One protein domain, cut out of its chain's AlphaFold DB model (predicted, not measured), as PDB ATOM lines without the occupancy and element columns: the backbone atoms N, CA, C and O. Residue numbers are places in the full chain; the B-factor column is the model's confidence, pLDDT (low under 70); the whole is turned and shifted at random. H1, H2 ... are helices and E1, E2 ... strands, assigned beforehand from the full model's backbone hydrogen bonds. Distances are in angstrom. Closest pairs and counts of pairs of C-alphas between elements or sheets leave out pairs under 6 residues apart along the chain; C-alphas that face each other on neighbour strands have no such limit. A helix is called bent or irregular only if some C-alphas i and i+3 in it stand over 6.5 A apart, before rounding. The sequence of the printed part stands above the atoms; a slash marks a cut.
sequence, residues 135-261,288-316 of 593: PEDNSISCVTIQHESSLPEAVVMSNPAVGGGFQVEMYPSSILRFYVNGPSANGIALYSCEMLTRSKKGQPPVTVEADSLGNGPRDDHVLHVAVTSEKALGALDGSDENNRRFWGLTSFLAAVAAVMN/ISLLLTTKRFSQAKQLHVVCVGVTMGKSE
ATOM      1  N   PRO A 135     -68.064   7.667 -23.902       62.22
ATOM      2  CA  PRO A 135     -66.821   6.913 -24.107       62.22
ATOM      3  C   PRO A 135     -65.649   7.316 -23.195       62.22
ATOM      4  O   PRO A 135     -64.774   6.503 -22.897       62.22
ATOM      5  N   GLU A 136     -65.623   8.562 -22.715       68.44
ATOM      6  CA  GLU A 136     -64.624   9.057 -21.764       68.44
ATOM      7  C   GLU A 136     -64.860   8.665 -20.288       68.44
ATOM      8  O   GLU A 136     -64.028   8.980 -19.436       68.44
ATOM      9  N   ASP A 137     -65.948   7.965 -19.944       77.56
ATOM     10  CA  ASP A 137     -66.287   7.550 -18.569       77.56
ATOM     11  C   ASP A 137     -65.456   6.367 -18.034       77.56
ATOM     12  O   ASP A 137     -65.937   5.547 -17.249       77.56
ATOM     13  N   ASN A 138     -64.181   6.305 -18.405       84.56
ATOM     14  CA  ASN A 138     -63.267   5.251 -17.989       84.56
ATOM     15  C   ASN A 138     -62.811   5.432 -16.531       84.56
ATOM     16  O   ASN A 138     -62.644   6.544 -16.023       84.56
ATOM     17  N   SER A 139     -62.600   4.317 -15.839       84.56
ATOM     18  CA  SER A 139     -62.231   4.264 -14.423       84.56
ATOM     19  C   SER A 139     -61.277   3.108 -14.130       84.56
ATOM     20  O   SER A 139     -61.233   2.121 -14.860       84.56
ATOM     21  N   ILE A 140     -60.516   3.216 -13.039       87.69
ATOM     22  CA  ILE A 140     -59.609   2.165 -12.566       87.69
ATOM     23  C   ILE A 140     -60.192   1.602 -11.265       87.69
ATOM     24  O   ILE A 140     -60.274   2.318 -10.271       87.69
ATOM     25  N   SER A 141     -60.583   0.327 -11.234       83.44
ATOM     26  CA  SER A 141     -61.114  -0.309 -10.017       83.44
ATOM     27  C   SER A 141     -60.042  -0.535  -8.962       83.44
ATOM     28  O   SER A 141     -60.245  -0.234  -7.785       83.44
ATOM     29  N   CYS A 142     -58.904  -1.092  -9.365       87.31
ATOM     30  CA  CYS A 142     -57.778  -1.346  -8.481       87.31
ATOM     31  C   CYS A 142     -56.490  -1.545  -9.279       87.31
ATOM     32  O   CYS A 142     -56.504  -1.796 -10.485       87.31
ATOM     33  N   VAL A 143     -55.374  -1.419  -8.568       90.94
ATOM     34  CA  VAL A 143     -54.040  -1.733  -9.066       90.94
ATOM     35  C   VAL A 143     -53.429  -2.777  -8.156       90.94
ATOM     36  O   VAL A 143     -53.417  -2.608  -6.932       90.94
ATOM     37  N   THR A 144     -52.907  -3.842  -8.746       92.44
ATOM     38  CA  THR A 144     -52.279  -4.953  -8.031       92.44
ATOM     39  C   THR A 144     -50.864  -5.190  -8.532       92.44
ATOM     40  O   THR A 144     -50.493  -4.781  -9.633       92.44
ATOM     41  N   ILE A 145     -50.060  -5.857  -7.713       92.25
ATOM     42  CA  ILE A 145     -48.721  -6.300  -8.072       92.25
ATOM     43  C   ILE A 145     -48.557  -7.781  -7.766       92.25
ATOM     44  O   ILE A 145     -48.983  -8.275  -6.722       92.25
ATOM     45  N   GLN A 146     -47.891  -8.480  -8.675       90.81
ATOM     46  CA  GLN A 146     -47.445  -9.845  -8.464       90.81
ATOM     47  C   GLN A 146     -45.966  -9.938  -8.822       90.81
ATOM     48  O   GLN A 146     -45.568  -9.641  -9.948       90.81
ATOM     49  N   HIS A 147     -45.136 -10.325  -7.853       87.12
ATOM     50  CA  HIS A 147     -43.685 -10.343  -8.042       87.12
ATOM     51  C   HIS A 147     -43.176 -11.563  -8.816       87.12
ATOM     52  O   HIS A 147     -42.098 -11.491  -9.403       87.12
ATOM     53  N   GLU A 148     -43.927 -12.663  -8.801       82.38
ATOM     54  CA  GLU A 148     -43.668 -13.891  -9.553       82.38
ATOM     55  C   GLU A 148     -44.985 -14.662  -9.708       82.38
ATOM     56  O   GLU A 148     -45.834 -14.607  -8.819       82.38
ATOM     57  N   SER A 149     -45.145 -15.413 -10.798       79.56
ATOM     58  CA  SER A 149     -46.361 -16.182 -11.118       79.56
ATOM     59  C   SER A 149     -46.822 -17.142 -10.007       79.56
ATOM     60  O   SER A 149     -48.014 -17.391  -9.849       79.56
ATOM     61  N   SER A 150     -45.877 -17.654  -9.214       77.00
ATOM     62  CA  SER A 150     -46.120 -18.565  -8.086       77.00
ATOM     63  C   SER A 150     -46.424 -17.864  -6.754       77.00
ATOM     64  O   SER A 150     -46.778 -18.534  -5.784       77.00
ATOM     65  N   LEU A 151     -46.279 -16.537  -6.681       80.81
ATOM     66  CA  LEU A 151     -46.535 -15.745  -5.478       80.81
ATOM     67  C   LEU A 151     -47.920 -15.091  -5.530       80.81
ATOM     68  O   LEU A 151     -48.422 -14.814  -6.624       80.81
ATOM     69  N   PRO A 152     -48.549 -14.838  -4.366       78.38
ATOM     70  CA  PRO A 152     -49.854 -14.199  -4.317       78.38
ATOM     71  C   PRO A 152     -49.796 -12.776  -4.876       78.38
ATOM     72  O   PRO A 152     -48.794 -12.069  -4.763       78.38
ATOM     73  N   GLU A 153     -50.909 -12.362  -5.464       83.25
ATOM     74  CA  GLU A 153     -51.128 -11.000  -5.922       83.25
ATOM     75  C   GLU A 153     -51.529 -10.096  -4.748       83.25
ATOM     76  O   GLU A 153     -52.375 -10.460  -3.929       83.25
ATOM     77  N   ALA A 154     -50.922  -8.913  -4.663       83.44
ATOM     78  CA  ALA A 154     -51.164  -7.937  -3.607       83.44
ATOM     79  C   ALA A 154     -51.781  -6.653  -4.175       83.44
ATOM     80  O   ALA A 154     -51.375  -6.164  -5.228       83.44
ATOM     81  N   VAL A 155     -52.752  -6.073  -3.465       83.88
ATOM     82  CA  VAL A 155     -53.381  -4.803  -3.858       83.88
ATOM     83  C   VAL A 155     -52.467  -3.639  -3.483       83.88
ATOM     84  O   VAL A 155     -52.164  -3.440  -2.309       83.88
ATOM     85  N   VAL A 156     -52.069  -2.843  -4.475       86.06
ATOM     86  CA  VAL A 156     -51.272  -1.619  -4.292       86.06
ATOM     87  C   VAL A 156     -52.186  -0.429  -4.009       86.06
ATOM     88  O   VAL A 156     -51.924   0.368  -3.110       86.06
ATOM     89  N   MET A 157     -53.281  -0.306  -4.766       81.56
ATOM     90  CA  MET A 157     -54.235   0.793  -4.620       81.56
ATOM     91  C   MET A 157     -55.653   0.367  -4.999       81.56
ATOM     92  O   MET A 157     -55.855  -0.402  -5.936       81.56
ATOM     93  N   SER A 158     -56.647   0.901  -4.286       78.31
ATOM     94  CA  SER A 158     -58.069   0.717  -4.594       78.31
ATOM     95  C   SER A 158     -58.681   2.023  -5.101       78.31
ATOM     96  O   SER A 158     -58.477   3.081  -4.505       78.31
ATOM     97  N   ASN A 159     -59.415   1.931  -6.209       73.19
ATOM     98  CA  ASN A 159     -60.087   3.025  -6.908       73.19
ATOM     99  C   ASN A 159     -59.227   4.300  -7.087       73.19
ATOM    100  O   ASN A 159     -59.610   5.373  -6.596       73.19
ATOM    101  N   PRO A 160     -58.028   4.198  -7.700       81.38
ATOM    102  CA  PRO A 160     -57.203   5.370  -7.964       81.38
ATOM    103  C   PRO A 160     -57.882   6.309  -8.964       81.38
ATOM    104  O   PRO A 160     -58.447   5.875  -9.965       81.38
ATOM    105  N   ALA A 161     -57.767   7.614  -8.720       78.12
ATOM    106  CA  ALA A 161     -58.131   8.611  -9.720       78.12
ATOM    107  C   ALA A 161     -57.109   8.600 -10.867       78.12
ATOM    108  O   ALA A 161     -55.905   8.483 -10.623       78.12
ATOM    109  N   VAL A 162     -57.574   8.784 -12.105       82.75
ATOM    110  CA  VAL A 162     -56.687   9.065 -13.243       82.75
ATOM    111  C   VAL A 162     -55.949  10.383 -12.960       82.75
ATOM    112  O   VAL A 162     -56.556  11.363 -12.532       82.75
ATOM    113  N   GLY A 163     -54.627  10.379 -13.110       81.06
ATOM    114  CA  GLY A 163     -53.714  11.445 -12.690       81.06
ATOM    115  C   GLY A 163     -53.174  11.303 -11.257       81.06
ATOM    116  O   GLY A 163     -52.259  12.032 -10.875       81.06
ATOM    117  N   GLY A 164     -53.694  10.363 -10.460       80.88
ATOM    118  CA  GLY A 164     -53.202  10.060  -9.116       80.88
ATOM    119  C   GLY A 164     -51.930   9.208  -9.142       80.88
ATOM    120  O   GLY A 164     -51.903   8.142  -9.757       80.88
ATOM    121  N   GLY A 165     -50.874   9.671  -8.468       84.62
ATOM    122  CA  GLY A 165     -49.602   8.957  -8.358       84.62
ATOM    123  C   GLY A 165     -49.498   8.057  -7.131       84.62
ATOM    124  O   GLY A 165     -50.043   8.372  -6.072       84.62
ATOM    125  N   PHE A 166     -48.768   6.950  -7.256       88.25
ATOM    126  CA  PHE A 166     -48.462   6.048  -6.144       88.25
ATOM    127  C   PHE A 166     -47.062   5.449  -6.253       88.25
ATOM    128  O   PHE A 166     -46.458   5.419  -7.324       88.25
ATOM    129  N   GLN A 167     -46.525   4.982  -5.126       89.75
ATOM    130  CA  GLN A 167     -45.226   4.315  -5.083       89.75
ATOM    131  C   GLN A 167     -45.392   2.799  -5.080       89.75
ATOM    132  O   GLN A 167     -46.253   2.271  -4.379       89.75
ATOM    133  N   VAL A 168     -44.535   2.108  -5.826       89.00
ATOM    134  CA  VAL A 168     -44.493   0.646  -5.868       89.00
ATOM    135  C   VAL A 168     -43.051   0.141  -5.952       89.00
ATOM    136  O   VAL A 168     -42.206   0.725  -6.636       89.00
ATOM    137  N   GLU A 169     -42.756  -0.938  -5.227       87.44
ATOM    138  CA  GLU A 169     -41.484  -1.661  -5.298       87.44
ATOM    139  C   GLU A 169     -41.630  -2.808  -6.307       87.44
ATOM    140  O   GLU A 169     -42.524  -3.635  -6.176       87.44
ATOM    141  N   MET A 170     -40.789  -2.854  -7.343       85.94
ATOM    142  CA  MET A 170     -40.872  -3.865  -8.404       85.94
ATOM    143  C   MET A 170     -39.533  -4.570  -8.624       85.94
ATOM    144  O   MET A 170     -38.509  -3.933  -8.877       85.94
ATOM    145  N   TYR A 171     -39.545  -5.900  -8.611       85.25
ATOM    146  CA  TYR A 171     -38.444  -6.744  -9.084       85.25
ATOM    147  C   TYR A 171     -38.526  -6.913 -10.611       85.25
ATOM    148  O   TYR A 171     -39.582  -6.667 -11.191       85.25
ATOM    149  N   PRO A 172     -37.454  -7.351 -11.297       83.19
ATOM    150  CA  PRO A 172     -37.488  -7.600 -12.741       83.19
ATOM    151  C   PRO A 172     -38.608  -8.551 -13.197       83.19
ATOM    152  O   PRO A 172     -39.143  -8.361 -14.281       83.19
ATOM    153  N   SER A 173     -38.987  -9.521 -12.361       83.06
ATOM    154  CA  SER A 173     -40.090 -10.467 -12.593       83.06
ATOM    155  C   SER A 173     -41.478  -9.915 -12.237       83.06
ATOM    156  O   SER A 173     -42.480 -10.582 -12.467       83.06
ATOM    157  N   SER A 174     -41.563  -8.714 -11.653       88.94
ATOM    158  CA  SER A 174     -42.833  -8.161 -11.181       88.94
ATOM    159  C   SER A 174     -43.702  -7.634 -12.314       88.94
ATOM    160  O   SER A 174     -43.225  -6.903 -13.187       88.94
ATOM    161  N   ILE A 175     -44.994  -7.943 -12.220       92.81
ATOM    162  CA  ILE A 175     -46.055  -7.451 -13.096       92.81
ATOM    163  C   ILE A 175     -46.996  -6.588 -12.257       92.81
ATOM    164  O   ILE A 175     -47.497  -7.026 -11.220       92.81
ATOM    165  N   LEU A 176     -47.217  -5.356 -12.705       94.25
ATOM    166  CA  LEU A 176     -48.197  -4.426 -12.159       94.25
ATOM    167  C   LEU A 176     -49.448  -4.474 -13.043       94.25
ATOM    168  O   LEU A 176     -49.331  -4.323 -14.258       94.25
ATOM    169  N   ARG A 177     -50.628  -4.684 -12.458       94.38
ATOM    170  CA  ARG A 177     -51.889  -4.806 -13.201       94.38
ATOM    171  C   ARG A 177     -52.827  -3.661 -12.876       94.38
ATOM    172  O   ARG A 177     -53.042  -3.354 -11.706       94.38
ATOM    173  N   PHE A 178     -53.410  -3.065 -13.906       93.69
ATOM    174  CA  PHE A 178     -54.473  -2.074 -13.784       93.69
ATOM    175  C   PHE A 178     -55.790  -2.704 -14.216       93.69
ATOM    176  O   PHE A 178     -55.947  -3.041 -15.385       93.69
ATOM    177  N   TYR A 179     -56.733  -2.826 -13.284       89.69
ATOM    178  CA  TYR A 179     -58.096  -3.253 -13.590       89.69
ATOM    179  C   TYR A 179     -58.908  -2.028 -13.981       89.69
ATOM    180  O   TYR A 179     -59.184  -1.172 -13.135       89.69
ATOM    181  N   VAL A 180     -59.260  -1.933 -15.258       88.38
ATOM    182  CA  VAL A 180     -59.927  -0.770 -15.843       88.38
ATOM    183  C   VAL A 180     -61.310  -1.124 -16.360       88.38
ATOM    184  O   VAL A 180     -61.534  -2.217 -16.876       88.38
ATOM    185  N   ASN A 181     -62.235  -0.181 -16.209       84.56
ATOM    186  CA  ASN A 181     -63.613  -0.312 -16.663       84.56
ATOM    187  C   ASN A 181     -64.033   0.958 -17.379       84.56
ATOM    188  O   ASN A 181     -63.831   2.061 -16.862       84.56
ATOM    189  N   GLY A 182     -64.667   0.784 -18.523       79.81
ATOM    190  CA  GLY A 182     -65.344   1.814 -19.284       79.81
ATOM    191  C   GLY A 182     -66.799   1.420 -19.534       79.81
ATOM    192  O   GLY A 182     -67.228   0.330 -19.151       79.81
ATOM    193  N   PRO A 183     -67.583   2.295 -20.177       72.56
ATOM    194  CA  PRO A 183     -68.961   1.988 -20.559       72.56
ATOM    195  C   PRO A 183     -69.098   0.764 -21.469       72.56
ATOM    196  O   PRO A 183     -70.054   0.006 -21.323       72.56
ATOM    197  N   SER A 184     -68.137   0.598 -22.380       71.75
ATOM    198  CA  SER A 184     -68.183  -0.370 -23.484       71.75
ATOM    199  C   SER A 184     -67.155  -1.498 -23.359       71.75
ATOM    200  O   SER A 184     -67.289  -2.522 -24.012       71.75
ATOM    201  N   ALA A 185     -66.138  -1.349 -22.505       77.31
ATOM    202  CA  ALA A 185     -65.053  -2.319 -22.379       77.31
ATOM    203  C   ALA A 185     -64.531  -2.399 -20.943       77.31
ATOM    204  O   ALA A 185     -64.439  -1.389 -20.248       77.31
ATOM    205  N   ASN A 186     -64.141  -3.598 -20.511       84.06
ATOM    206  CA  ASN A 186     -63.455  -3.834 -19.241       84.06
ATOM    207  C   ASN A 186     -62.206  -4.664 -19.513       84.06
ATOM    208  O   ASN A 186     -62.263  -5.608 -20.299       84.06
ATOM    209  N   GLY A 187     -61.105  -4.377 -18.826       86.75
ATOM    210  CA  GLY A 187     -59.880  -5.127 -19.061       86.75
ATOM    211  C   GLY A 187     -58.807  -4.969 -17.999       86.75
ATOM    212  O   GLY A 187     -58.957  -4.236 -17.016       86.75
ATOM    213  N   ILE A 188     -57.710  -5.690 -18.212       90.50
ATOM    214  CA  ILE A 188     -56.527  -5.683 -17.361       90.50
ATOM    215  C   ILE A 188     -55.318  -5.241 -18.186       90.50
ATOM    216  O   ILE A 188     -54.847  -5.979 -19.041       90.50
ATOM    217  N   ALA A 189     -54.760  -4.066 -17.894       92.19
ATOM    218  CA  ALA A 189     -53.494  -3.647 -18.498       92.19
ATOM    219  C   ALA A 189     -52.307  -4.109 -17.644       92.19
ATOM    220  O   ALA A 189     -52.253  -3.838 -16.438       92.19
ATOM    221  N   LEU A 190     -51.347  -4.790 -18.274       93.88
ATOM    222  CA  LEU A 190     -50.193  -5.404 -17.618       93.88
ATOM    223  C   LEU A 190     -48.909  -4.617 -17.898       93.88
ATOM    224  O   LEU A 190     -48.504  -4.439 -19.041       93.88
ATOM    225  N   TYR A 191     -48.218  -4.209 -16.838       93.00
ATOM    226  CA  TYR A 191     -46.958  -3.482 -16.924       93.00
ATOM    227  C   TYR A 191     -45.832  -4.266 -16.265       93.00
ATOM    228  O   TYR A 191     -45.860  -4.537 -15.063       93.00
ATOM    229  N   SER A 192     -44.794  -4.584 -17.035       90.44
ATOM    230  CA  SER A 192     -43.574  -5.163 -16.479       90.44
ATOM    231  C   SER A 192     -42.685  -4.089 -15.843       90.44
ATOM    232  O   SER A 192     -42.709  -2.911 -16.211       90.44
ATOM    233  N   CYS A 193     -41.824  -4.504 -14.911       86.75
ATOM    234  CA  CYS A 193     -40.802  -3.623 -14.339       86.75
ATOM    235  C   CYS A 193     -39.894  -3.003 -15.422       86.75
ATOM    236  O   CYS A 193     -39.428  -1.870 -15.288       86.75
ATOM    237  N   GLU A 194     -39.642  -3.713 -16.524       84.50
ATOM    238  CA  GLU A 194     -38.844  -3.188 -17.632       84.50
ATOM    239  C   GLU A 194     -39.563  -2.063 -18.387       84.50
ATOM    240  O   GLU A 194     -38.970  -1.000 -18.588       84.50
ATOM    241  N   MET A 195     -40.846  -2.251 -18.721       86.19
ATOM    242  CA  MET A 195     -41.679  -1.228 -19.368       86.19
ATOM    243  C   MET A 195     -41.667   0.079 -18.566       86.19
ATOM    244  O   MET A 195     -41.384   1.149 -19.105       86.19
ATOM    245  N   LEU A 196     -41.855  -0.019 -17.247       86.19
ATOM    246  CA  LEU A 196     -41.905   1.139 -16.351       86.19
ATOM    247  C   LEU A 196     -40.527   1.725 -16.004       86.19
ATOM    248  O   LEU A 196     -40.442   2.815 -15.443       86.19
ATOM    249  N   THR A 197     -39.421   1.047 -16.310       81.00
ATOM    250  CA  THR A 197     -38.073   1.579 -16.022       81.00
ATOM    251  C   THR A 197     -37.389   2.199 -17.229       81.00
ATOM    252  O   THR A 197     -36.424   2.945 -17.048       81.00
ATOM    253  N   ARG A 198     -37.888   1.927 -18.440       69.06
ATOM    254  CA  ARG A 198     -37.433   2.567 -19.681       69.06
ATOM    255  C   ARG A 198     -37.967   3.994 -19.853       69.06
ATOM    256  O   ARG A 198     -37.321   4.770 -20.552       69.06
ATOM    257  N   SER A 199     -39.072   4.350 -19.189       60.25
ATOM    258  CA  SER A 199     -39.648   5.702 -19.221       60.25
ATOM    259  C   SER A 199     -38.668   6.729 -18.631       60.25
ATOM    260  O   SER A 199     -38.318   6.679 -17.448       60.25
ATOM    261  N   LYS A 200     -38.152   7.637 -19.470       59.75
ATOM    262  CA  LYS A 200     -37.338   8.788 -19.045       59.75
ATOM    263  C   LYS A 200     -38.199  10.048 -18.983       59.75
ATOM    264  O   LYS A 200     -39.135  10.213 -19.759       59.75
ATOM    265  N   LYS A 201     -37.824  10.985 -18.109       56.66
ATOM    266  CA  LYS A 201     -38.473  12.297 -17.986       56.66
ATOM    267  C   LYS A 201     -38.516  13.004 -19.354       56.66
ATOM    268  O   LYS A 201     -37.461  13.298 -19.912       56.66
ATOM    269  N   GLY A 202     -39.719  13.238 -19.886       59.09
ATOM    270  CA  GLY A 202     -39.953  13.858 -21.201       59.09
ATOM    271  C   GLY A 202     -40.298  12.902 -22.354       59.09
ATOM    272  O   GLY A 202     -40.484  13.374 -23.471       59.09
ATOM    273  N   GLN A 203     -40.392  11.589 -22.119       68.06
ATOM    274  CA  GLN A 203     -40.923  10.626 -23.097       68.06
ATOM    275  C   GLN A 203     -42.450  10.473 -22.991       68.06
ATOM    276  O   GLN A 203     -43.008  10.740 -21.921       68.06
ATOM    277  N   PRO A 204     -43.131  10.047 -24.077       75.94
ATOM    278  CA  PRO A 204     -44.563   9.767 -24.039       75.94
ATOM    279  C   PRO A 204     -44.897   8.672 -23.009       75.94
ATOM    280  O   PRO A 204     -44.042   7.827 -22.712       75.94
ATOM    281  N   PRO A 205     -46.118   8.683 -22.446       85.00
ATOM    282  CA  PRO A 205     -46.564   7.654 -21.513       85.00
ATOM    283  C   PRO A 205     -46.502   6.266 -22.161       85.00
ATOM    284  O   PRO A 205     -46.834   6.099 -23.335       85.00
ATOM    285  N   VAL A 206     -46.098   5.264 -21.380       87.06
ATOM    286  CA  VAL A 206     -46.159   3.864 -21.806       87.06
ATOM    287  C   VAL A 206     -47.629   3.486 -21.851       87.06
ATOM    288  O   VAL A 206     -48.304   3.545 -20.826       87.06
ATOM    289  N   THR A 207     -48.116   3.145 -23.037       88.81
ATOM    290  CA  THR A 207     -49.519   2.809 -23.256       88.81
ATOM    291  C   THR A 207     -49.630   1.318 -23.528       88.81
ATOM    292  O   THR A 207     -48.884   0.790 -24.348       88.81
ATOM    293  N   VAL A 208     -50.512   0.644 -22.797       89.06
ATOM    294  CA  VAL A 208     -50.744  -0.800 -22.894       89.06
ATOM    295  C   VAL A 208     -52.228  -1.033 -23.138       89.06
ATOM    296  O   VAL A 208     -53.067  -0.462 -22.437       89.06
ATOM    297  N   GLU A 209     -52.530  -1.856 -24.136       90.06
ATOM    298  CA  GLU A 209     -53.866  -2.393 -24.387       90.06
ATOM    299  C   GLU A 209     -54.265  -3.335 -23.241       90.06
ATOM    300  O   GLU A 209     -53.486  -4.187 -22.816       90.06
ATOM    301  N   ALA A 210     -55.448  -3.124 -22.670       88.00
ATOM    302  CA  ALA A 210     -55.946  -3.905 -21.551       88.00
ATOM    303  C   ALA A 210     -56.611  -5.195 -22.043       88.00
ATOM    304  O   ALA A 210     -57.605  -5.142 -22.759       88.00
ATOM    305  N   ASP A 211     -56.132  -6.344 -21.570       85.19
ATOM    306  CA  ASP A 211     -56.708  -7.645 -21.902       85.19
ATOM    307  C   ASP A 211     -58.165  -7.717 -21.432       85.19
ATOM    308  O   ASP A 211     -58.455  -7.486 -20.252       85.19
ATOM    309  N   SER A 212     -59.088  -8.044 -22.338       75.88
ATOM    310  CA  SER A 212     -60.523  -8.028 -22.044       75.88
ATOM    311  C   SER A 212     -60.908  -9.030 -20.949       75.88
ATOM    312  O   SER A 212     -60.553 -10.211 -20.974       75.88
ATOM    313  N   LEU A 213     -61.689  -8.560 -19.975       67.75
ATOM    314  CA  LEU A 213     -62.322  -9.411 -18.973       67.75
ATOM    315  C   LEU A 213     -63.604  -9.992 -19.583       67.75
ATOM    316  O   LEU A 213     -64.572  -9.262 -19.779       67.75
ATOM    317  N   GLY A 214     -63.642 -11.309 -19.829       53.59
ATOM    318  CA  GLY A 214     -64.714 -12.026 -20.555       53.59
ATOM    319  C   GLY A 214     -66.153 -11.942 -20.004       53.59
ATOM    320  O   GLY A 214     -67.031 -12.648 -20.494       53.59
ATOM    321  N   ASN A 215     -66.400 -11.084 -19.011       52.62
ATOM    322  CA  ASN A 215     -67.697 -10.809 -18.395       52.62
ATOM    323  C   ASN A 215     -68.269  -9.415 -18.765       52.62
ATOM    324  O   ASN A 215     -69.264  -9.004 -18.167       52.62
ATOM    325  N   GLY A 216     -67.640  -8.663 -19.680       47.12
ATOM    326  CA  GLY A 216     -68.107  -7.348 -20.151       47.12
ATOM    327  C   GLY A 216     -69.015  -7.396 -21.397       47.12
ATOM    328  O   GLY A 216     -69.142  -8.456 -22.016       47.12
ATOM    329  N   PRO A 217     -69.651  -6.265 -21.770       44.47
ATOM    330  CA  PRO A 217     -70.272  -6.090 -23.086       44.47
ATOM    331  C   PRO A 217     -69.251  -6.430 -24.181       44.47
ATOM    332  O   PRO A 217     -68.084  -6.061 -24.069       44.47
ATOM    333  N   ARG A 218     -69.658  -7.214 -25.184       51.56
ATOM    334  CA  ARG A 218     -68.777  -7.658 -26.271       51.56
ATOM    335  C   ARG A 218     -68.779  -6.618 -27.388       51.56
ATOM    336  O   ARG A 218     -69.466  -6.820 -28.381       51.56
ATOM    337  N   ASP A 219     -67.999  -5.562 -27.196       49.84
ATOM    338  CA  ASP A 219     -67.613  -4.639 -28.260       49.84
ATOM    339  C   ASP A 219     -66.128  -4.873 -28.616       49.84
ATOM    340  O   ASP A 219     -65.335  -5.224 -27.740       49.84
ATOM    341  N   ASP A 220     -65.724  -4.622 -29.868       58.41
ATOM    342  CA  ASP A 220     -64.321  -4.669 -30.355       58.41
ATOM    343  C   ASP A 220     -63.436  -3.530 -29.784       58.41
ATOM    344  O   ASP A 220     -62.308  -3.273 -30.229       58.41
ATOM    345  N   HIS A 221     -63.961  -2.820 -28.785       68.81
ATOM    346  CA  HIS A 221     -63.302  -1.735 -28.089       68.81
ATOM    347  C   HIS A 221     -62.403  -2.284 -26.987       68.81
ATOM    348  O   HIS A 221     -62.819  -3.069 -26.134       68.81
ATOM    349  N   VAL A 222     -61.166  -1.803 -26.961       80.12
ATOM    350  CA  VAL A 222     -60.191  -2.145 -25.933       80.12
ATOM    351  C   VAL A 222     -59.747  -0.879 -25.227       80.12
ATOM    352  O   VAL A 222     -59.687   0.211 -25.802       80.12
ATOM    353  N   LEU A 223     -59.500  -0.994 -23.927       87.50
ATOM    354  CA  LEU A 223     -59.032   0.134 -23.139       87.50
ATOM    355  C   LEU A 223     -57.514   0.203 -23.226       87.50
ATOM    356  O   LEU A 223     -56.815  -0.705 -22.793       87.50
ATOM    357  N   HIS A 224     -56.997   1.316 -23.718       89.31
ATOM    358  CA  HIS A 224     -55.588   1.644 -23.628       89.31
ATOM    359  C   HIS A 224     -55.351   2.424 -22.342       89.31
ATOM    360  O   HIS A 224     -55.885   3.515 -22.129       89.31
ATOM    361  N   VAL A 225     -54.541   1.854 -21.461       91.44
ATOM    362  CA  VAL A 225     -54.118   2.511 -20.227       91.44
ATOM    363  C   VAL A 225     -52.786   3.169 -20.519       91.44
ATOM    364  O   VAL A 225     -51.888   2.490 -20.997       91.44
ATOM    365  N   ALA A 226     -52.643   4.460 -20.233       90.94
ATOM    366  CA  ALA A 226     -51.408   5.213 -20.415       90.94
ATOM    367  C   ALA A 226     -50.790   5.533 -19.049       90.94
ATOM    368  O   ALA A 226     -51.415   6.179 -18.202       90.94
ATOM    369  N   VAL A 227     -49.553   5.094 -18.823       91.31
ATOM    370  CA  VAL A 227     -48.849   5.220 -17.544       91.31
ATOM    371  C   VAL A 227     -47.503   5.913 -17.728       91.31
ATOM    372  O   VAL A 227     -46.732   5.621 -18.639       91.31
ATOM    373  N   THR A 228     -47.192   6.826 -16.813       89.62
ATOM    374  CA  THR A 228     -45.848   7.386 -16.648       89.62
ATOM    375  C   THR A 228     -45.241   6.877 -15.359       89.62
ATOM    376  O   THR A 228     -45.936   6.636 -14.369       89.62
ATOM    377  N   SER A 229     -43.927   6.709 -15.366       88.00
ATOM    378  CA  SER A 229     -43.189   6.266 -14.197       88.00
ATOM    379  C   SER A 229     -41.884   7.030 -14.071       88.00
ATOM    380  O   SER A 229     -41.128   7.186 -15.027       88.00
ATOM    381  N   GLU A 230     -41.598   7.489 -12.858       84.88
ATOM    382  CA  GLU A 230     -40.317   8.094 -12.512       84.88
ATOM    383  C   GLU A 230     -39.641   7.264 -11.420       84.88
ATOM    384  O   GLU A 230     -40.288   6.704 -10.529       84.88
ATOM    385  N   LYS A 231     -38.307   7.186 -11.461       75.81
ATOM    386  CA  LYS A 231     -37.552   6.667 -10.316       75.81
ATOM    387  C   LYS A 231     -37.762   7.626  -9.152       75.81
ATOM    388  O   LYS A 231     -37.499   8.819  -9.296       75.81
ATOM    389  N   ALA A 232     -38.199   7.109  -8.009       66.31
ATOM    390  CA  ALA A 232     -38.361   7.931  -6.818       66.31
ATOM    391  C   ALA A 232     -37.006   8.570  -6.445       66.31
ATOM    392  O   ALA A 232     -36.037   7.861  -6.150       66.31
ATOM    393  N   LEU A 233     -36.913   9.907  -6.495       50.09
ATOM    394  CA  LEU A 233     -35.728  10.634  -6.032       50.09
ATOM    395  C   LEU A 233     -35.586  10.412  -4.519       50.09
ATOM    396  O   LEU A 233     -36.364  10.948  -3.736       50.09
ATOM    397  N   GLY A 234     -34.606   9.592  -4.128       51.66
ATOM    398  CA  GLY A 234     -34.288   9.284  -2.727       51.66
ATOM    399  C   GLY A 234     -33.901   7.827  -2.435       51.66
ATOM    400  O   GLY A 234     -33.400   7.546  -1.355       51.66
ATOM    401  N   ALA A 235     -34.080   6.891  -3.376       44.06
ATOM    402  CA  ALA A 235     -33.924   5.452  -3.097       44.06
ATOM    403  C   ALA A 235     -32.500   4.866  -3.265       44.06
ATOM    404  O   ALA A 235     -32.302   3.668  -3.037       44.06
ATOM    405  N   LEU A 236     -31.505   5.668  -3.669       45.56
ATOM    406  CA  LEU A 236     -30.140   5.165  -3.886       45.56
ATOM    407  C   LEU A 236     -29.441   4.745  -2.578       45.56
ATOM    408  O   LEU A 236     -28.719   3.757  -2.606       45.56
ATOM    409  N   ASP A 237     -29.733   5.378  -1.434       46.16
ATOM    410  CA  ASP A 237     -29.070   5.033  -0.159       46.16
ATOM    411  C   ASP A 237     -29.785   3.929   0.646       46.16
ATOM    412  O   ASP A 237     -29.139   3.085   1.265       46.16
ATOM    413  N   GLY A 238     -31.122   3.867   0.625       46.88
ATOM    414  CA  GLY A 238     -31.871   2.919   1.469       46.88
ATOM    415  C   GLY A 238     -31.830   1.462   0.990       46.88
ATOM    416  O   GLY A 238     -31.908   0.528   1.796       46.88
ATOM    417  N   SER A 239     -31.704   1.242  -0.324       50.06
ATOM    418  CA  SER A 239     -31.711  -0.110  -0.899       50.06
ATOM    419  C   SER A 239     -30.384  -0.845  -0.690       50.06
ATOM    420  O   SER A 239     -30.403  -2.039  -0.379       50.06
ATOM    421  N   ASP A 240     -29.259  -0.130  -0.759       53.78
ATOM    422  CA  ASP A 240     -27.922  -0.670  -0.498       53.78
ATOM    423  C   ASP A 240     -27.729  -0.979   0.992       53.78
ATOM    424  O   ASP A 240     -27.186  -2.024   1.362       53.78
ATOM    425  N   GLU A 241     -28.275  -0.137   1.875       56.56
ATOM    426  CA  GLU A 241     -28.226  -0.369   3.317       56.56
ATOM    427  C   GLU A 241     -29.026  -1.615   3.731       56.56
ATOM    428  O   GLU A 241     -28.541  -2.439   4.510       56.56
ATOM    429  N   ASN A 242     -30.224  -1.818   3.171       58.75
ATOM    430  CA  ASN A 242     -31.011  -3.030   3.418       58.75
ATOM    431  C   ASN A 242     -30.361  -4.287   2.828       58.75
ATOM    432  O   ASN A 242     -30.464  -5.359   3.422       58.75
ATOM    433  N   ASN A 243     -29.666  -4.168   1.694       61.28
ATOM    434  CA  ASN A 243     -28.934  -5.279   1.097       61.28
ATOM    435  C   ASN A 243     -27.723  -5.666   1.958       61.28
ATOM    436  O   ASN A 243     -27.507  -6.841   2.253       61.28
ATOM    437  N   ARG A 244     -26.993  -4.666   2.468       64.25
ATOM    438  CA  ARG A 244     -25.899  -4.860   3.427       64.25
ATOM    439  C   ARG A 244     -26.392  -5.461   4.744       64.25
ATOM    440  O   ARG A 244     -25.712  -6.311   5.309       64.25
ATOM    441  N   ARG A 245     -27.583  -5.072   5.219       67.62
ATOM    442  CA  ARG A 245     -28.237  -5.674   6.395       67.62
ATOM    443  C   ARG A 245     -28.664  -7.120   6.141       67.62
ATOM    444  O   ARG A 245     -28.445  -7.949   7.013       67.62
ATOM    445  N   PHE A 246     -29.217  -7.436   4.969       68.00
ATOM    446  CA  PHE A 246     -29.582  -8.806   4.596       68.00
ATOM    447  C   PHE A 246     -28.345  -9.708   4.538       68.00
ATOM    448  O   PHE A 246     -28.306 -10.705   5.248       68.00
ATOM    449  N   TRP A 247     -27.305  -9.314   3.795       67.69
ATOM    450  CA  TRP A 247     -26.064 -10.089   3.690       67.69
ATOM    451  C   TRP A 247     -25.293 -10.167   5.006       67.69
ATOM    452  O   TRP A 247     -24.809 -11.233   5.374       67.69
ATOM    453  N   GLY A 248     -25.236  -9.066   5.760       71.00
ATOM    454  CA  GLY A 248     -24.662  -9.058   7.103       71.00
ATOM    455  C   GLY A 248     -25.371 -10.048   8.025       71.00
ATOM    456  O   GLY A 248     -24.711 -10.796   8.739       71.00
ATOM    457  N   LEU A 249     -26.702 -10.118   7.956       66.94
ATOM    458  CA  LEU A 249     -27.505 -11.022   8.773       66.94
ATOM    459  C   LEU A 249     -27.435 -12.477   8.284       66.94
ATOM    460  O   LEU A 249     -27.347 -13.373   9.115       66.94
ATOM    461  N   THR A 250     -27.379 -12.745   6.973       66.62
ATOM    462  CA  THR A 250     -27.186 -14.107   6.439       66.62
ATOM    463  C   THR A 250     -25.784 -14.641   6.707       66.62
ATOM    464  O   THR A 250     -25.640 -15.799   7.083       66.62
ATOM    465  N   SER A 251     -24.744 -13.815   6.551       69.94
ATOM    466  CA  SER A 251     -23.365 -14.197   6.873       69.94
ATOM    467  C   SER A 251     -23.188 -14.399   8.375       69.94
ATOM    468  O   SER A 251     -22.499 -15.333   8.777       69.94
ATOM    469  N   PHE A 252     -23.855 -13.588   9.203       69.62
ATOM    470  CA  PHE A 252     -23.910 -13.792  10.649       69.62
ATOM    471  C   PHE A 252     -24.617 -15.107  11.009       69.62
ATOM    472  O   PHE A 252     -24.044 -15.918  11.726       69.62
ATOM    473  N   LEU A 253     -25.805 -15.375  10.454       68.25
ATOM    474  CA  LEU A 253     -26.535 -16.630  10.682       68.25
ATOM    475  C   LEU A 253     -25.743 -17.861  10.206       68.25
ATOM    476  O   LEU A 253     -25.741 -18.877  10.893       68.25
ATOM    477  N   ALA A 254     -25.030 -17.773   9.080       69.19
ATOM    478  CA  ALA A 254     -24.192 -18.860   8.568       69.19
ATOM    479  C   ALA A 254     -22.931 -19.095   9.419       69.19
ATOM    480  O   ALA A 254     -22.599 -20.240   9.719       69.19
ATOM    481  N   ALA A 255     -22.244 -18.026   9.842       66.44
ATOM    482  CA  ALA A 255     -21.085 -18.123  10.730       66.44
ATOM    483  C   ALA A 255     -21.476 -18.698  12.100       66.44
ATOM    484  O   ALA A 255     -20.772 -19.546  12.641       66.44
ATOM    485  N   VAL A 256     -22.630 -18.293  12.632       60.97
ATOM    486  CA  VAL A 256     -23.167 -18.812  13.895       60.97
ATOM    487  C   VAL A 256     -23.615 -20.267  13.752       60.97
ATOM    488  O   VAL A 256     -23.272 -21.074  14.607       60.97
ATOM    489  N   ALA A 257     -24.284 -20.653  12.660       64.50
ATOM    490  CA  ALA A 257     -24.630 -22.055  12.398       64.50
ATOM    491  C   ALA A 257     -23.383 -22.961  12.305       64.50
ATOM    492  O   ALA A 257     -23.406 -24.095  12.782       64.50
ATOM    493  N   ALA A 258     -22.276 -22.452  11.753       66.69
ATOM    494  CA  ALA A 258     -20.998 -23.162  11.727       66.69
ATOM    495  C   ALA A 258     -20.376 -23.327  13.130       66.69
ATOM    496  O   ALA A 258     -19.821 -24.385  13.419       66.69
ATOM    497  N   VAL A 259     -20.511 -22.324  14.008       64.38
ATOM    498  CA  VAL A 259     -20.077 -22.386  15.420       64.38
ATOM    499  C   VAL A 259     -20.979 -23.309  16.252       64.38
ATOM    500  O   VAL A 259     -20.489 -24.068  17.081       64.38
ATOM    501  N   MET A 260     -22.288 -23.327  15.993       58.50
ATOM    502  CA  MET A 260     -23.236 -24.241  16.645       58.50
ATOM    503  C   MET A 260     -22.959 -25.710  16.308       58.50
ATOM    504  O   MET A 260     -23.152 -26.573  17.156       58.50
ATOM    505  N   ASN A 261     -22.441 -26.000  15.109       63.72
ATOM    506  CA  ASN A 261     -22.005 -27.349  14.740       63.72
ATOM    507  C   ASN A 261     -20.762 -27.820  15.533       63.72
ATOM    508  O   ASN A 261     -20.348 -28.969  15.391       63.72
ATOM    509  N   ILE A 288     -36.817 -13.849   0.218       72.12
ATOM    510  CA  ILE A 288     -36.388 -15.245   0.309       72.12
ATOM    511  C   ILE A 288     -37.209 -16.101  -0.654       72.12
ATOM    512  O   ILE A 288     -36.630 -16.884  -1.402       72.12
ATOM    513  N   SER A 289     -38.527 -15.910  -0.705       71.75
ATOM    514  CA  SER A 289     -39.401 -16.591  -1.656       71.75
ATOM    515  C   SER A 289     -39.003 -16.280  -3.096       71.75
ATOM    516  O   SER A 289     -38.809 -17.213  -3.864       71.75
ATOM    517  N   LEU A 290     -38.778 -15.008  -3.446       72.12
ATOM    518  CA  LEU A 290     -38.307 -14.595  -4.773       72.12
ATOM    519  C   LEU A 290     -36.950 -15.208  -5.140       72.12
ATOM    520  O   LEU A 290     -36.754 -15.642  -6.274       72.12
ATOM    521  N   LEU A 291     -36.011 -15.270  -4.192       73.06
ATOM    522  CA  LEU A 291     -34.705 -15.902  -4.398       73.06
ATOM    523  C   LEU A 291     -34.823 -17.407  -4.637       73.06
ATOM    524  O   LEU A 291     -34.169 -17.935  -5.535       73.06
ATOM    525  N   LEU A 292     -35.653 -18.089  -3.849       71.56
ATOM    526  CA  LEU A 292     -35.879 -19.527  -3.965       71.56
ATOM    527  C   LEU A 292     -36.598 -19.886  -5.270       71.56
ATOM    528  O   LEU A 292     -36.239 -20.882  -5.898       71.56
ATOM    529  N   THR A 293     -37.575 -19.081  -5.697       69.38
ATOM    530  CA  THR A 293     -38.373 -19.351  -6.901       69.38
ATOM    531  C   THR A 293     -37.619 -19.013  -8.181       69.38
ATOM    532  O   THR A 293     -37.547 -19.838  -9.087       69.38
ATOM    533  N   THR A 294     -37.005 -17.832  -8.263       69.00
ATOM    534  CA  THR A 294     -36.351 -17.372  -9.500       69.00
ATOM    535  C   THR A 294     -34.908 -17.857  -9.637       69.00
ATOM    536  O   THR A 294     -34.325 -17.754 -10.718       69.00
ATOM    537  N   LYS A 295     -34.299 -18.346  -8.544       67.25
ATOM    538  CA  LYS A 295     -32.852 -18.616  -8.422       67.25
ATOM    539  C   LYS A 295     -31.973 -17.420  -8.818       67.25
ATOM    540  O   LYS A 295     -30.795 -17.594  -9.131       67.25
ATOM    541  N   ARG A 296     -32.530 -16.205  -8.839       63.91
ATOM    542  CA  ARG A 296     -31.857 -14.979  -9.276       63.91
ATOM    543  C   ARG A 296     -31.950 -13.929  -8.181       63.91
ATOM    544  O   ARG A 296     -33.035 -13.576  -7.730       63.91
ATOM    545  N   PHE A 297     -30.802 -13.383  -7.792       62.84
ATOM    546  CA  PHE A 297     -30.767 -12.235  -6.894       62.84
ATOM    547  C   PHE A 297     -31.019 -10.966  -7.700       62.84
ATOM    548  O   PHE A 297     -30.195 -10.579  -8.526       62.84
ATOM    549  N   SER A 298     -32.168 -10.333  -7.477       65.25
ATOM    550  CA  SER A 298     -32.548  -9.112  -8.184       65.25
ATOM    551  C   SER A 298     -32.858  -7.993  -7.202       65.25
ATOM    552  O   SER A 298     -33.585  -8.189  -6.231       65.25
ATOM    553  N   GLN A 299     -32.320  -6.806  -7.472       68.44
ATOM    554  CA  GLN A 299     -32.629  -5.611  -6.698       68.44
ATOM    555  C   GLN A 299     -34.006  -5.084  -7.103       68.44
ATOM    556  O   GLN A 299     -34.303  -4.940  -8.293       68.44
ATOM    557  N   ALA A 300     -34.835  -4.788  -6.108       74.81
ATOM    558  CA  ALA A 300     -36.106  -4.137  -6.346       74.81
ATOM    559  C   ALA A 300     -35.895  -2.663  -6.707       74.81
ATOM    560  O   ALA A 300     -35.035  -1.979  -6.144       74.81
ATOM    561  N   LYS A 301     -36.687  -2.171  -7.651       81.12
ATOM    562  CA  LYS A 301     -36.693  -0.775  -8.075       81.12
ATOM    563  C   LYS A 301     -37.927  -0.098  -7.497       81.12
ATOM    564  O   LYS A 301     -39.037  -0.588  -7.681       81.12
ATOM    565  N   GLN A 302     -37.733   1.035  -6.829       85.75
ATOM    566  CA  GLN A 302     -38.831   1.856  -6.331       85.75
ATOM    567  C   GLN A 302     -39.256   2.855  -7.410       85.75
ATOM    568  O   GLN A 302     -38.460   3.691  -7.852       85.75
ATOM    569  N   LEU A 303     -40.508   2.744  -7.847       87.50
ATOM    570  CA  LEU A 303     -41.080   3.535  -8.931       87.50
ATOM    571  C   LEU A 303     -42.252   4.358  -8.406       87.50
ATOM    572  O   LEU A 303     -43.071   3.859  -7.636       87.50
ATOM    573  N   HIS A 304     -42.328   5.616  -8.831       89.75
ATOM    574  CA  HIS A 304     -43.523   6.435  -8.693       89.75
ATOM    575  C   HIS A 304     -44.301   6.362 -10.004       89.75
ATOM    576  O   HIS A 304     -43.791   6.792 -11.037       89.75
ATOM    577  N   VAL A 305     -45.500   5.789  -9.964       90.81
ATOM    578  CA  VAL A 305     -46.325   5.459 -11.130       90.81
ATOM    579  C   VAL A 305     -47.562   6.353 -11.147       90.81
ATOM    580  O   VAL A 305     -48.225   6.502 -10.123       90.81
ATOM    581  N   VAL A 306     -47.875   6.943 -12.302       91.00
ATOM    582  CA  VAL A 306     -49.056   7.790 -12.526       91.00
ATOM    583  C   VAL A 306     -49.776   7.312 -13.784       91.00
ATOM    584  O   VAL A 306     -49.200   7.336 -14.872       91.00
ATOM    585  N   CYS A 307     -51.043   6.913 -13.658       89.31
ATOM    586  CA  CYS A 307     -51.897   6.685 -14.825       89.31
ATOM    587  C   CYS A 307     -52.357   8.040 -15.368       89.31
ATOM    588  O   CYS A 307     -53.046   8.776 -14.670       89.31
ATOM    589  N   VAL A 308     -51.939   8.390 -16.581       88.38
ATOM    590  CA  VAL A 308     -52.196   9.698 -17.204       88.38
ATOM    591  C   VAL A 308     -53.520   9.703 -17.967       88.38
ATOM    592  O   VAL A 308     -54.151  10.748 -18.087       88.38
ATOM    593  N   GLY A 309     -53.968   8.540 -18.438       88.12
ATOM    594  CA  GLY A 309     -55.226   8.407 -19.159       88.12
ATOM    595  C   GLY A 309     -55.648   6.955 -19.320       88.12
ATOM    596  O   GLY A 309     -54.812   6.054 -19.334       88.12
ATOM    597  N   VAL A 310     -56.957   6.754 -19.450       87.81
ATOM    598  CA  VAL A 310     -57.549   5.511 -19.944       87.81
ATOM    599  C   VAL A 310     -58.414   5.901 -21.131       87.81
ATOM    600  O   VAL A 310     -59.403   6.621 -20.971       87.81
ATOM    601  N   THR A 311     -58.000   5.490 -22.321       86.69
ATOM    602  CA  THR A 311     -58.649   5.842 -23.584       86.69
ATOM    603  C   THR A 311     -59.195   4.593 -24.243       86.69
ATOM    604  O   THR A 311     -58.603   3.525 -24.147       86.69
ATOM    605  N   MET A 312     -60.317   4.732 -24.928       81.94
ATOM    606  CA  MET A 312     -60.887   3.655 -25.722       81.94
ATOM    607  C   MET A 312     -60.230   3.648 -27.108       81.94
ATOM    608  O   MET A 312     -60.076   4.709 -27.713       81.94
ATOM    609  N   GLY A 313     -59.827   2.476 -27.585       71.06
ATOM    610  CA  GLY A 313     -59.310   2.242 -28.935       71.06
ATOM    611  C   GLY A 313     -59.923   0.977 -29.533       71.06
ATOM    612  O   GLY A 313     -60.649   0.259 -28.846       71.06
ATOM    613  N   LYS A 314     -59.668   0.720 -30.818       63.97
ATOM    614  CA  LYS A 314     -60.022  -0.548 -31.476       63.97
ATOM    615  C   LYS A 314     -58.833  -1.502 -31.326       63.97
ATOM    616  O   LYS A 314     -57.702  -1.041 -31.447       63.97
ATOM    617  N   SER A 315     -59.075  -2.783 -31.038       53.91
ATOM    618  CA  SER A 315     -57.988  -3.767 -30.876       53.91
ATOM    619  C   SER A 315     -57.118  -3.812 -32.139       53.91
ATOM    620  O   SER A 315     -57.635  -4.070 -33.226       53.91
ATOM    621  N   GLU A 316     -55.802  -3.610 -32.020       47.06
ATOM    622  CA  GLU A 316     -54.840  -3.712 -33.138       47.06
ATOM    623  C   GLU A 316     -54.529  -5.186 -33.511       47.06
ATOM    624  O   GLU A 316     -53.476  -5.521 -34.046       47.06
TER     625      GLU A 316
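AT A GLANCE: This is residues 135 to 261 and 288 to 316 of the 593 residues of the protein "CRAL-TRIO domain-containing protein" of Phytophthora kernoviae (UniProt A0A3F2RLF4). Look for a sandwich of two four-stranded sheets, crossed and face to face, with the short helix H1 packed on one of them and the long helix H2 leaving the body as an arm whose residues 244 to 260 stick out. The arm makes much of the length, and the short H3 lies off both sheets. The printed part has 156 residues, with three named helices and eight named strands in the order E1 E2 E3 E4 E5 H1 E6 E7 H2 H3 E8. The sheets run E3 E8 E7 E6 and E2 E1 E4 E5, both antiparallel; the class is mixed, helices and strands. The whole is loose, with a radius of gyration of the C-alphas of 19.1 A, and elongated, spanning 67 by 34 by 26 A.

IN THESE COORDINATES: Begin with E8, residues 301 to 314, 33.0 A long, which bends by 68 degrees at residue 304 and ends at C-alpha 314 at (-60.022, -0.548, -31.476). Its sheet also holds E7, residues 221 to 231, 32.4 A, E3, residues 165 to 170, and E6, residues 206 to 209. For the other sheet, find C-alpha 139 at (-62.231, 4.264, -14.423), where E1 runs to 146 over 21.3 A; E2 is 154 to 158, E4 175 to 181 and E5 186 to 192. H1 is 193 to 198, H3 288 to 294. H2 runs 37.2 A from C-alpha 235 at (-33.924, 5.452, -3.097) to 260; it is neither bent nor irregular, but only just: C-alphas 236 and 239 are 6.3 A apart.

HOW THE PARTS SIT: In the strongly twisted sheet E3 E8 E7 E6, look for N 226 and O 309 at 2.8 A between E7 and E8, N 168 and O 303 at 2.9 A between E3 and E8, and N 208 and O 225 at 2.9 A in the hairpin E6 and E7. The other sheet holds the hairpins E1 and E2, with N 145 and O 154 at 2.8 A, and E4 and E5, with N 176 and O 191 at 2.8 A; between E1 and E4, N 141 and O 179 are 2.8 A apart. The sheets form a sandwich, two sheets face to face, their strands at 41 degrees; the closest C-alphas of E5 and E7, Ala 189 and Val 225, are 6.4 A apart. H1 is on the sheet E3 E8 E7 E6, its closest C-alphas to E7 being Leu 196 and Ser 229, 5.7 A. H2 only grazes that sheet with residues 235 to 239. H3 is on neither sheet and is apart from H2. Every O i to N i+4 pair is within hydrogen-bond range in H1 and H3, and 20 of 22 in H2.

THE WHOLE: The C-alphas of Pro 135 and Asn 261, the two farthest apart, lie 68.5 A from each other. Residues 262 to 287 are not printed, and C-alphas 261 and 288 are 23.7 A apart across the cut. Of the links printed whole, E6 to E7 is long, with 11 residues. Mean pLDDT of the printed part is 75.9; low stretches include residues 213 to 221, 232 to 247 and 249 to 261.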